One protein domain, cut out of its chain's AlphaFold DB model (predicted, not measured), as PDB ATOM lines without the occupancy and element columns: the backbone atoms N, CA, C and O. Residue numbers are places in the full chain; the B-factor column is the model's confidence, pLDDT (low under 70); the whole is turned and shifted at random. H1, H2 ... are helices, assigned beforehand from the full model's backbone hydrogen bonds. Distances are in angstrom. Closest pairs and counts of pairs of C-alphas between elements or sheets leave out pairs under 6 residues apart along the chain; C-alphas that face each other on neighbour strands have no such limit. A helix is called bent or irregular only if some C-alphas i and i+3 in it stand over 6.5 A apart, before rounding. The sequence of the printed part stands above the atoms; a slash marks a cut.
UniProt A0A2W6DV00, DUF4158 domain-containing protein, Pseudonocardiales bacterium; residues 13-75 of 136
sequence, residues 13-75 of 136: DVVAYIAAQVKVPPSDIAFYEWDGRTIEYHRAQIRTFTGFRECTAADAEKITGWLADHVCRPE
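Overview. This is residues 13 to 75 of the 136 residues of the protein "DUF4158 domain-containing protein" of Pseudonocardiales bacterium (UniProt A0A2W6DV00). Picture an open arch, with its middle empty: H1 and the short H2 make one foot, the link of residues 31 to 36 rises from that foot as a thin leg, H3 and the link after it make the crossbar, and H4 comes back as the other leg. H1 and H2 are the one pair of helices in contact, while H4 stands free with a kink in its length. The printed part has 63 residues with four named helices, in the order H1, H2, H3, H4, and no named strand; its class is all helix. It is loose, with a radius of gyration of the C-alphas of 14.8 A, and the C-alphas span 33 by 29 by 20 A along their three main axes.

Arrangement. Start at the first printed residue with H1, residues 13 to 22, and go over the tight link to H2, residues 26 to 30. These two touch, with 9 pairs of C-alphas within 8 A; look at Ala 19 and Pro 26, whose C-alphas are the closest, 5.2 A apart. Go on to H3, residues 37 to 50, and you find it apart from both H1 and H2. Last comes H4, residues 57 to 75, which is apart from H1, H2 and H3. Look near residue 68 for its kink of 31 degrees; H4 is neither bent nor irregular, but only just: C-alphas 69 and 72 are 6.4 A apart. In H1, H2 and H3 every O i to N i+4 pair is within hydrogen-bond range; in H4, 12 of 15 are.

Along the chain. Find C-alpha 13 at (240.757, 283.765, 249.374); from there H1 runs 14.7 A to C-alpha 22. H2, residues 26 to 30, is 6.0 A long. Find C-alpha 37 at (251.256, 283.708, 223.743); there H3 begins, and it runs 20.1 A to C-alpha 50 at (234.205, 273.081, 224.650). H4, the longest helix with 19 residues, runs 25.2 A from C-alpha 57 to C-alpha 75 at (223.145, 290.224, 246.777).

Size, cuts and confidence. The two C-alphas farthest apart are those of Arg 37 and Pro 74, at 38.6 A, while the first and last printed C-alphas, of Asp 13 and Glu 75, are 18.9 A apart. Residues 31 to 42, of which 37 to 42 belong to H3, stand free, and so do residues 56 to 75, of which 57 to 75 belong to H4. The printed part has no cut. The links H2 to H3 and H3 to H4 are short, with 6 residues each, and no link is long. Look down the B-factor column for the model's confidence: the mean pLDDT of the printed part is 90.2, and residues 73 to 75 are under 70.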
ATOM      1  N   ASP A  13     242.046 284.427 249.149       90.44
ATOM      2  CA  ASP A  13     240.757 283.765 249.374       90.44
ATOM      3  C   ASP A  13     240.025 283.442 248.060       90.44
ATOM      4  O   ASP A  13     239.509 282.334 247.887       90.44
ATOM      5  N   VAL A  14     240.039 284.373 247.105       91.69
ATOM      6  CA  VAL A  14     239.493 284.178 245.755       91.69
ATOM      7  C   VAL A  14     240.292 283.117 245.000       91.69
ATOM      8  O   VAL A  14     239.706 282.232 244.374       91.69
ATOM      9  N   VAL A  15     241.624 283.153 245.091       91.62
ATOM     10  CA  VAL A  15     242.502 282.151 244.470       91.62
ATOM     11  C   VAL A  15     242.214 280.761 245.032       91.62
ATOM     12  O   VAL A  15     242.019 279.821 244.259       91.62
ATOM     13  N   ALA A  16     242.129 280.621 246.358       93.25
ATOM     14  CA  ALA A  16     241.802 279.351 247.002       93.25
ATOM     15  C   ALA A  16     240.423 278.826 246.567       93.25
ATOM     16  O   ALA A  16     240.274 277.637 246.277       93.25
ATOM     17  N   TYR A  17     239.433 279.716 246.465       93.88
ATOM     18  CA  TYR A  17     238.097 279.362 245.999       93.88
ATOM     19  C   TYR A  17     238.107 278.842 244.555       93.88
ATOM     20  O   TYR A  17     237.573 277.764 244.292       93.88
ATOM     21  N   ILE A  18     238.748 279.560 243.625       93.00
ATOM     22  CA  ILE A  18     238.832 279.164 242.209       93.00
ATOM     23  C   ILE A  18     239.591 277.843 242.062       93.00
ATOM     24  O   ILE A  18     239.123 276.938 241.370       93.00
ATOM     25  N   ALA A  19     240.727 277.709 242.745       94.25
ATOM     26  CA  ALA A  19     241.557 276.511 242.722       94.25
ATOM     27  C   ALA A  19     240.777 275.263 243.173       94.25
ATOM     28  O   ALA A  19     240.884 274.206 242.549       94.25
ATOM     29  N   ALA A  20     239.911 275.404 244.184       95.50
ATOM     30  CA  ALA A  20     239.023 274.332 244.624       95.50
ATOM     31  C   ALA A  20     237.990 273.925 243.553       95.50
ATOM     32  O   ALA A  20     237.717 272.733 243.405       95.50
ATOM     33  N   GLN A  21     237.449 274.873 242.774       95.50
ATOM     34  CA  GLN A  21     236.484 274.570 241.702       95.50
ATOM     35  C   GLN A  21     237.114 273.750 240.573       95.50
ATOM     36  O   GLN A  21     236.513 272.798 240.076       95.50
ATOM     37  N   VAL A  22     238.339 274.108 240.180       92.94
ATOM     38  CA  VAL A  22     239.051 273.448 239.071       92.94
ATOM     39  C   VAL A  22     239.980 272.322 239.533       92.94
ATOM     40  O   VAL A  22     240.598 271.662 238.703       92.94
ATOM     41  N   LYS A  23     240.024 272.053 240.846       95.81
ATOM     42  CA  LYS A  23     240.788 270.975 241.497       95.81
ATOM     43  C   LYS A  23     242.292 271.034 241.213       95.81
ATOM     44  O   LYS A  23     242.917 270.009 240.946       95.81
ATOM     45  N   VAL A  24     242.869 272.227 241.302       95.19
ATOM     46  CA  VAL A  24     244.317 272.445 241.162       95.19
ATOM     47  C   VAL A  24     244.889 273.090 242.426       95.19
ATOM     48  O   VAL A  24     244.137 273.684 243.202       95.19
ATOM     49  N   PRO A  25     246.203 272.991 242.671       95.69
ATOM     50  CA  PRO A  25     246.867 273.766 243.714       95.69
ATOM     51  C   PRO A  25     246.650 275.283 243.540       95.69
ATOM     52  O   PRO A  25     246.761 275.789 242.423       95.69
ATOM     53  N   PRO A  26     246.422 276.055 244.622       92.31
ATOM     54  CA  PRO A  26     246.290 277.513 244.541       92.31
ATOM     55  C   PRO A  26     247.497 278.213 243.905       92.31
ATOM     56  O   PRO A  26     247.322 279.225 243.234       92.31
ATOM     57  N   SER A  27     248.706 277.661 244.065       91.44
ATOM     58  CA  SER A  27     249.930 278.160 243.423       91.44
ATOM     59  C   SER A  27     249.823 278.198 241.902       91.44
ATOM     60  O   SER A  27     250.324 279.130 241.279       91.44
ATOM     61  N   ASP A  28     249.137 277.221 241.312       91.00
ATOM     62  CA  ASP A  28     249.043 277.072 239.862       91.00
ATOM     63  C   ASP A  28     248.131 278.136 239.256       91.00
ATOM     64  O   ASP A  28     248.325 278.506 238.108       91.00
ATOM     65  N   ILE A  29     247.172 278.648 240.036       89.50
ATOM     66  CA  ILE A  29     246.342 279.807 239.684       89.50
ATOM     67  C   ILE A  29     247.077 281.107 240.018       89.50
ATOM     68  O   ILE A  29     247.067 282.050 239.225       89.50
ATOM     69  N   ALA A  30     247.722 281.156 241.188       88.50
ATOM     70  CA  ALA A  30     248.347 282.360 241.714       88.50
ATOM     71  C   ALA A  30     249.452 282.883 240.796       88.50
ATOM     72  O   ALA A  30     249.455 284.077 240.510       88.50
ATOM     73  N   PHE A  31     250.328 281.973 240.350       86.94
ATOM     74  CA  PHE A  31     251.503 282.231 239.513       86.94
ATOM     75  C   PHE A  31     251.254 281.962 238.028       86.94
ATOM     76  O   PHE A  31     252.203 281.916 237.241       86.94
ATOM     77  N   TYR A  32     249.997 281.747 237.640       87.56
ATOM     78  CA  TYR A  32     249.663 281.572 236.241       87.56
ATOM     79  C   TYR A  32     249.929 282.866 235.472       87.56
ATOM     80  O   TYR A  32     249.507 283.946 235.885       87.56
ATOM     81  N   GLU A  33     250.611 282.756 234.335       86.44
ATOM     82  CA  GLU A  33     250.838 283.895 233.454       86.44
ATOM     83  C   GLU A  33     249.562 284.158 232.638       86.44
ATOM     84  O   GLU A  33     249.215 283.411 231.718       86.44
ATOM     85  N   TRP A  34     248.831 285.206 233.025       84.12
ATOM     86  CA  TRP A  34     247.531 285.564 232.448       84.12
ATOM     87  C   TRP A  34     247.631 286.355 231.138       84.12
ATOM     88  O   TRP A  34     246.597 286.564 230.490       84.12
ATOM     89  N   ASP A  35     248.844 286.746 230.733       83.06
ATOM     90  CA  ASP A  35     249.131 287.445 229.480       83.06
ATOM     91  C   ASP A  35     250.121 286.675 228.577       83.06
ATOM     92  O   ASP A  35     250.822 285.745 228.970       83.06
ATOM     93  N   GLY A  36     250.167 287.038 227.300       89.50
ATOM     94  CA  GLY A  36     251.111 286.496 226.333       89.50
ATOM     95  C   GLY A  36     250.641 285.252 225.575       89.50
ATOM     96  O   GLY A  36     249.496 284.807 225.617       89.50
ATOM     97  N   ARG A  37     251.571 284.685 224.801       91.69
ATOM     98  CA  ARG A  37     251.256 283.708 223.743       91.69
ATOM     99  C   ARG A  37     250.734 282.365 224.266       91.69
ATOM    100  O   ARG A  37     249.925 281.722 223.605       91.69
ATOM    101  N   THR A  38     251.191 281.927 225.437       91.25
ATOM    102  CA  THR A  38     250.808 280.619 225.995       91.25
ATOM    103  C   THR A  38     249.342 280.600 226.428       91.25
ATOM    104  O   THR A  38     248.620 279.660 226.103       91.25
ATOM    105  N   ILE A  39     248.865 281.650 227.103       90.25
ATOM    106  CA  ILE A  39     247.459 281.755 227.511       90.25
ATOM    107  C   ILE A  39     246.530 281.960 226.310       90.25
ATOM    108  O   ILE A  39     245.437 281.396 226.285       90.25
ATOM    109  N   GLU A  40     246.964 282.686 225.273       92.19
ATOM    110  CA  GLU A  40     246.232 282.780 224.001       92.19
ATOM    111  C   GLU A  40     246.019 281.389 223.385       92.19
ATOM    112  O   GLU A  40     244.895 281.030 223.020       92.19
ATOM    113  N   TYR A  41     247.078 280.576 223.346       94.50
ATOM    114  CA  TYR A  41     247.014 279.203 222.853       94.50
ATOM    115  C   TYR A  41     246.086 278.322 223.704       94.50
ATOM    116  O   TYR A  41     245.205 277.655 223.159       94.50
ATOM    117  N   HIS A  42     246.199 278.362 225.036       93.25
ATOM    118  CA  HIS A  42     245.307 277.599 225.915       93.25
ATOM    119  C   HIS A  42     243.841 278.025 225.780       93.25
ATOM    120  O   HIS A  42     242.963 277.164 225.722       93.25
ATOM    121  N   ARG A  43     243.542 279.329 225.668       91.88
ATOM    122  CA  ARG A  43     242.169 279.811 225.423       91.88
ATOM    123  C   ARG A  43     241.617 279.252 224.113       91.88
ATOM    124  O   ARG A  43     240.460 278.837 224.085       91.88
ATOM    125  N   ALA A  44     242.425 279.195 223.053       93.19
ATOM    126  CA  ALA A  44     242.021 278.574 221.794       93.19
ATOM    127  C   ALA A  44     241.745 277.069 221.959       93.19
ATOM    128  O   ALA A  44     240.707 276.593 221.503       93.19
ATOM    129  N   GLN A  45     242.606 276.330 222.666       94.75
ATOM    130  CA  GLN A  45     242.386 274.905 222.944       94.75
ATOM    131  C   GLN A  45     241.111 274.656 223.761       94.75
ATOM    132  O   GLN A  45     240.326 273.778 223.408       94.75
ATOM    133  N   ILE A  46     240.872 275.449 224.810       93.62
ATOM    134  CA  ILE A  46     239.665 275.357 225.646       93.62
ATOM    135  C   ILE A  46     238.415 275.591 224.798       93.62
ATOM    136  O   ILE A  46     237.458 274.826 224.898       93.62
ATOM    137  N   ARG A  47     238.413 276.612 223.933       94.81
ATOM    138  CA  ARG A  47     237.283 276.889 223.030       94.81
ATOM    139  C   ARG A  47     237.047 275.749 222.048       94.81
ATOM    140  O   ARG A  47     235.909 275.323 221.899       94.81
ATOM    141  N   THR A  48     238.100 275.208 221.440       95.25
ATOM    142  CA  THR A  48     237.991 274.050 220.539       95.25
ATOM    143  C   THR A  48     237.426 272.828 221.259       95.25
ATOM    144  O   THR A  48     236.560 272.148 220.722       95.25
ATOM    145  N   PHE A  49     237.880 272.563 222.487       95.38
ATOM    146  CA  PHE A  49     237.412 271.432 223.285       95.38
ATOM    147  C   PHE A  49     235.953 271.586 223.737       95.38
ATOM    148  O   PHE A  49     235.185 270.632 223.699       95.38
ATOM    149  N   THR A  50     235.564 272.790 224.157       94.06
ATOM    150  CA  THR A  50     234.205 273.081 224.650       94.06
ATOM    151  C   THR A  50     233.199 273.369 223.536       94.06
ATOM    152  O   THR A  50     231.996 273.319 223.774       94.06
ATOM    153  N   GLY A  51     233.670 273.692 222.330       93.88
ATOM    154  CA  GLY A  51     232.836 274.136 221.215       93.88
ATOM    155  C   GLY A  51     232.348 275.585 221.340       93.88
ATOM    156  O   GLY A  51     231.472 275.999 220.579       93.88
ATOM    157  N   PHE A  52     232.879 276.374 222.281       91.19
ATOM    158  CA  PHE A  52     232.480 277.772 222.434       91.19
ATOM    159  C   PHE A  52     233.084 278.670 221.352       91.19
ATOM    160  O   PHE A  52     234.269 278.584 221.023       91.19
ATOM    161  N   ARG A  53     232.274 279.612 220.856       91.69
ATOM    162  CA  ARG A  53     232.764 280.717 220.023       91.69
ATOM    163  C   ARG A  53     233.552 281.723 220.862       91.69
ATOM    164  O   ARG A  53     233.355 281.830 222.071       91.69
ATOM    165  N   GLU A  54     234.403 282.515 220.216       89.81
ATOM    166  CA  GLU A  54     235.064 283.629 220.895       89.81
ATOM    167  C   GLU A  54     234.042 284.660 221.399       89.81
ATOM    168  O   GLU A  54     233.093 285.010 220.691       89.81
ATOM    169  N   CYS A  55     234.235 285.108 222.643       88.50
ATOM    170  CA  CYS A  55     233.388 286.093 223.303       88.50
ATOM    171  C   CYS A  55     233.573 287.469 222.647       88.50
ATOM    172  O   CYS A  55     234.695 287.942 222.472       88.50
ATOM    173  N   THR A  56     232.468 288.105 222.280       93.00
ATOM    174  CA  THR A  56     232.423 289.451 221.690       93.00
ATOM    175  C   THR A  56     232.035 290.496 222.730       93.00
ATOM    176  O   THR A  56     231.466 290.163 223.768       93.00
ATOM    177  N   ALA A  57     232.263 291.777 222.425       93.88
ATOM    178  CA  ALA A  57     231.824 292.882 223.285       93.88
ATOM    179  C   ALA A  57     230.317 292.808 223.607       93.88
ATOM    180  O   ALA A  57     229.921 292.982 224.755       93.88
ATOM    181  N   ALA A  58     229.492 292.423 222.629       94.44
ATOM    182  CA  ALA A  58     228.058 292.231 222.832       94.44
ATOM    183  C   ALA A  58     227.722 291.086 223.809       94.44
ATOM    184  O   ALA A  58     226.710 291.149 224.501       94.44
ATOM    185  N   ASP A  59     228.537 290.027 223.884       93.69
ATOM    186  CA  ASP A  59     228.326 288.971 224.885       93.69
ATOM    187  C   ASP A  59     228.728 289.458 226.277       93.69
ATOM    188  O   ASP A  59     228.019 289.189 227.244       93.69
ATOM    189  N   ALA A  60     229.825 290.217 226.374       92.19
ATOM    190  CA  ALA A  60     230.257 290.821 227.630       92.19
ATOM    191  C   ALA A  60     229.186 291.771 228.192       92.19
ATOM    192  O   ALA A  60     228.891 291.717 229.385       92.19
ATOM    193  N   GLU A  61     228.543 292.577 227.345       95.00
ATOM    194  CA  GLU A  61     227.414 293.433 227.731       95.00
ATOM    195  C   GLU A  61     226.220 292.619 228.241       95.00
ATOM    196  O   GLU A  61     225.672 292.925 229.299       95.00
ATOM    197  N   LYS A  62     225.847 291.541 227.537       94.62
ATOM    198  CA  LYS A  62     224.755 290.650 227.964       94.62
ATOM    199  C   LYS A  62     225.042 289.999 229.313       94.62
ATOM    200  O   LYS A  62     224.168 289.984 230.175       94.62
ATOM    201  N   ILE A  63     226.257 289.480 229.505       94.06
ATOM    202  CA  ILE A  63     226.679 288.869 230.771       94.06
ATOM    203  C   ILE A  63     226.688 289.923 231.881       94.06
ATOM    204  O   ILE A  63     226.191 289.659 232.971       94.06
ATOM    205  N   THR A  64     227.176 291.132 231.600       92.62
ATOM    206  CA  THR A  64     227.182 292.242 232.566       92.62
ATOM    207  C   THR A  64     225.764 292.627 232.986       92.62
ATOM    208  O   THR A  64     225.499 292.756 234.181       92.62
ATOM    209  N   GLY A  65     224.837 292.757 232.033       94.44
ATOM    210  CA  GLY A  65     223.425 293.018 232.322       94.44
ATOM    211  C   GLY A  65     222.799 291.905 233.162       94.44
ATOM    212  O   GLY A  65     222.189 292.172 234.195       94.44
ATOM    213  N   TRP A  66     223.043 290.647 232.786       94.69
ATOM    214  CA  TRP A  66     222.559 289.495 233.544       94.69
ATOM    215  C   TRP A  66     223.082 289.485 234.988       94.69
ATOM    216  O   TRP A  66     222.290 289.324 235.917       94.69
ATOM    217  N   LEU A  67     224.386 289.718 235.188       91.94
ATOM    218  CA  LEU A  67     225.013 289.794 236.511       91.94
ATOM    219  C   LEU A  67     224.432 290.934 237.353       91.94
ATOM    220  O   LEU A  67     224.153 290.736 238.537       91.94
ATOM    221  N   ALA A  68     224.217 292.109 236.760       88.31
ATOM    222  CA  ALA A  68     223.625 293.244 237.458       88.31
ATOM    223  C   ALA A  68     222.215 292.914 237.975       88.31
ATOM    224  O   ALA A  68     221.897 293.194 239.136       88.31
ATOM    225  N   ASP A  69     221.404 292.264 237.140       86.94
ATOM    226  CA  ASP A  69     220.011 291.947 237.445       86.94
ATOM    227  C   ASP A  69     219.850 290.773 238.418       86.94
ATOM    228  O   ASP A  69     218.985 290.821 239.295       86.94
ATOM    229  N   HIS A  70     220.677 289.733 238.287       84.38
ATOM    230  CA  HIS A  70     220.457 288.441 238.952       84.38
ATOM    231  C   HIS A  70     221.436 288.152 240.085       84.38
ATOM    232  O   HIS A  70     221.126 287.340 240.952       84.38
ATOM    233  N   VAL A  71     222.599 288.801 240.099       82.81
ATOM    234  CA  VAL A  71     223.616 288.587 241.133       82.81
ATOM    235  C   VAL A  71     223.732 289.832 241.999       82.81
ATOM    236  O   VAL A  71     223.427 289.783 243.183       82.81
ATOM    237  N   CYS A  72     224.073 290.987 241.424       76.69
ATOM    238  CA  CYS A  72     224.308 292.193 242.216       76.69
ATOM    239  C   CYS A  72     223.039 292.722 242.899       76.69
ATOM    240  O   CYS A  72     223.101 293.187 244.035       76.69
ATOM    241  N   ARG A  73     221.884 292.699 242.222       65.19
ATOM    242  CA  ARG A  73     220.635 293.237 242.779       65.19
ATOM    243  C   ARG A  73     220.068 292.386 243.929       65.19
ATOM    244  O   ARG A  73     219.668 292.997 244.919       65.19
ATOM    245  N   PRO A  74     220.055 291.041 243.865       62.28
ATOM    246  CA  PRO A  74     219.694 290.208 245.016       62.28
ATOM    247  C   PRO A  74     220.743 290.237 246.138       62.28
ATOM    248  O   PRO A  74     220.373 290.369 247.304       62.28
ATOM    249  N   GLU A  75     222.039 290.218 245.801       58.31
ATOM    250  CA  GLU A  75     223.145 290.224 246.777       58.31
ATOM    251  C   GLU A  75     223.247 291.547 247.559       58.31
ATOM    252  O   GLU A  75     223.781 291.595 248.667       58.31
TER     253      GLU A  75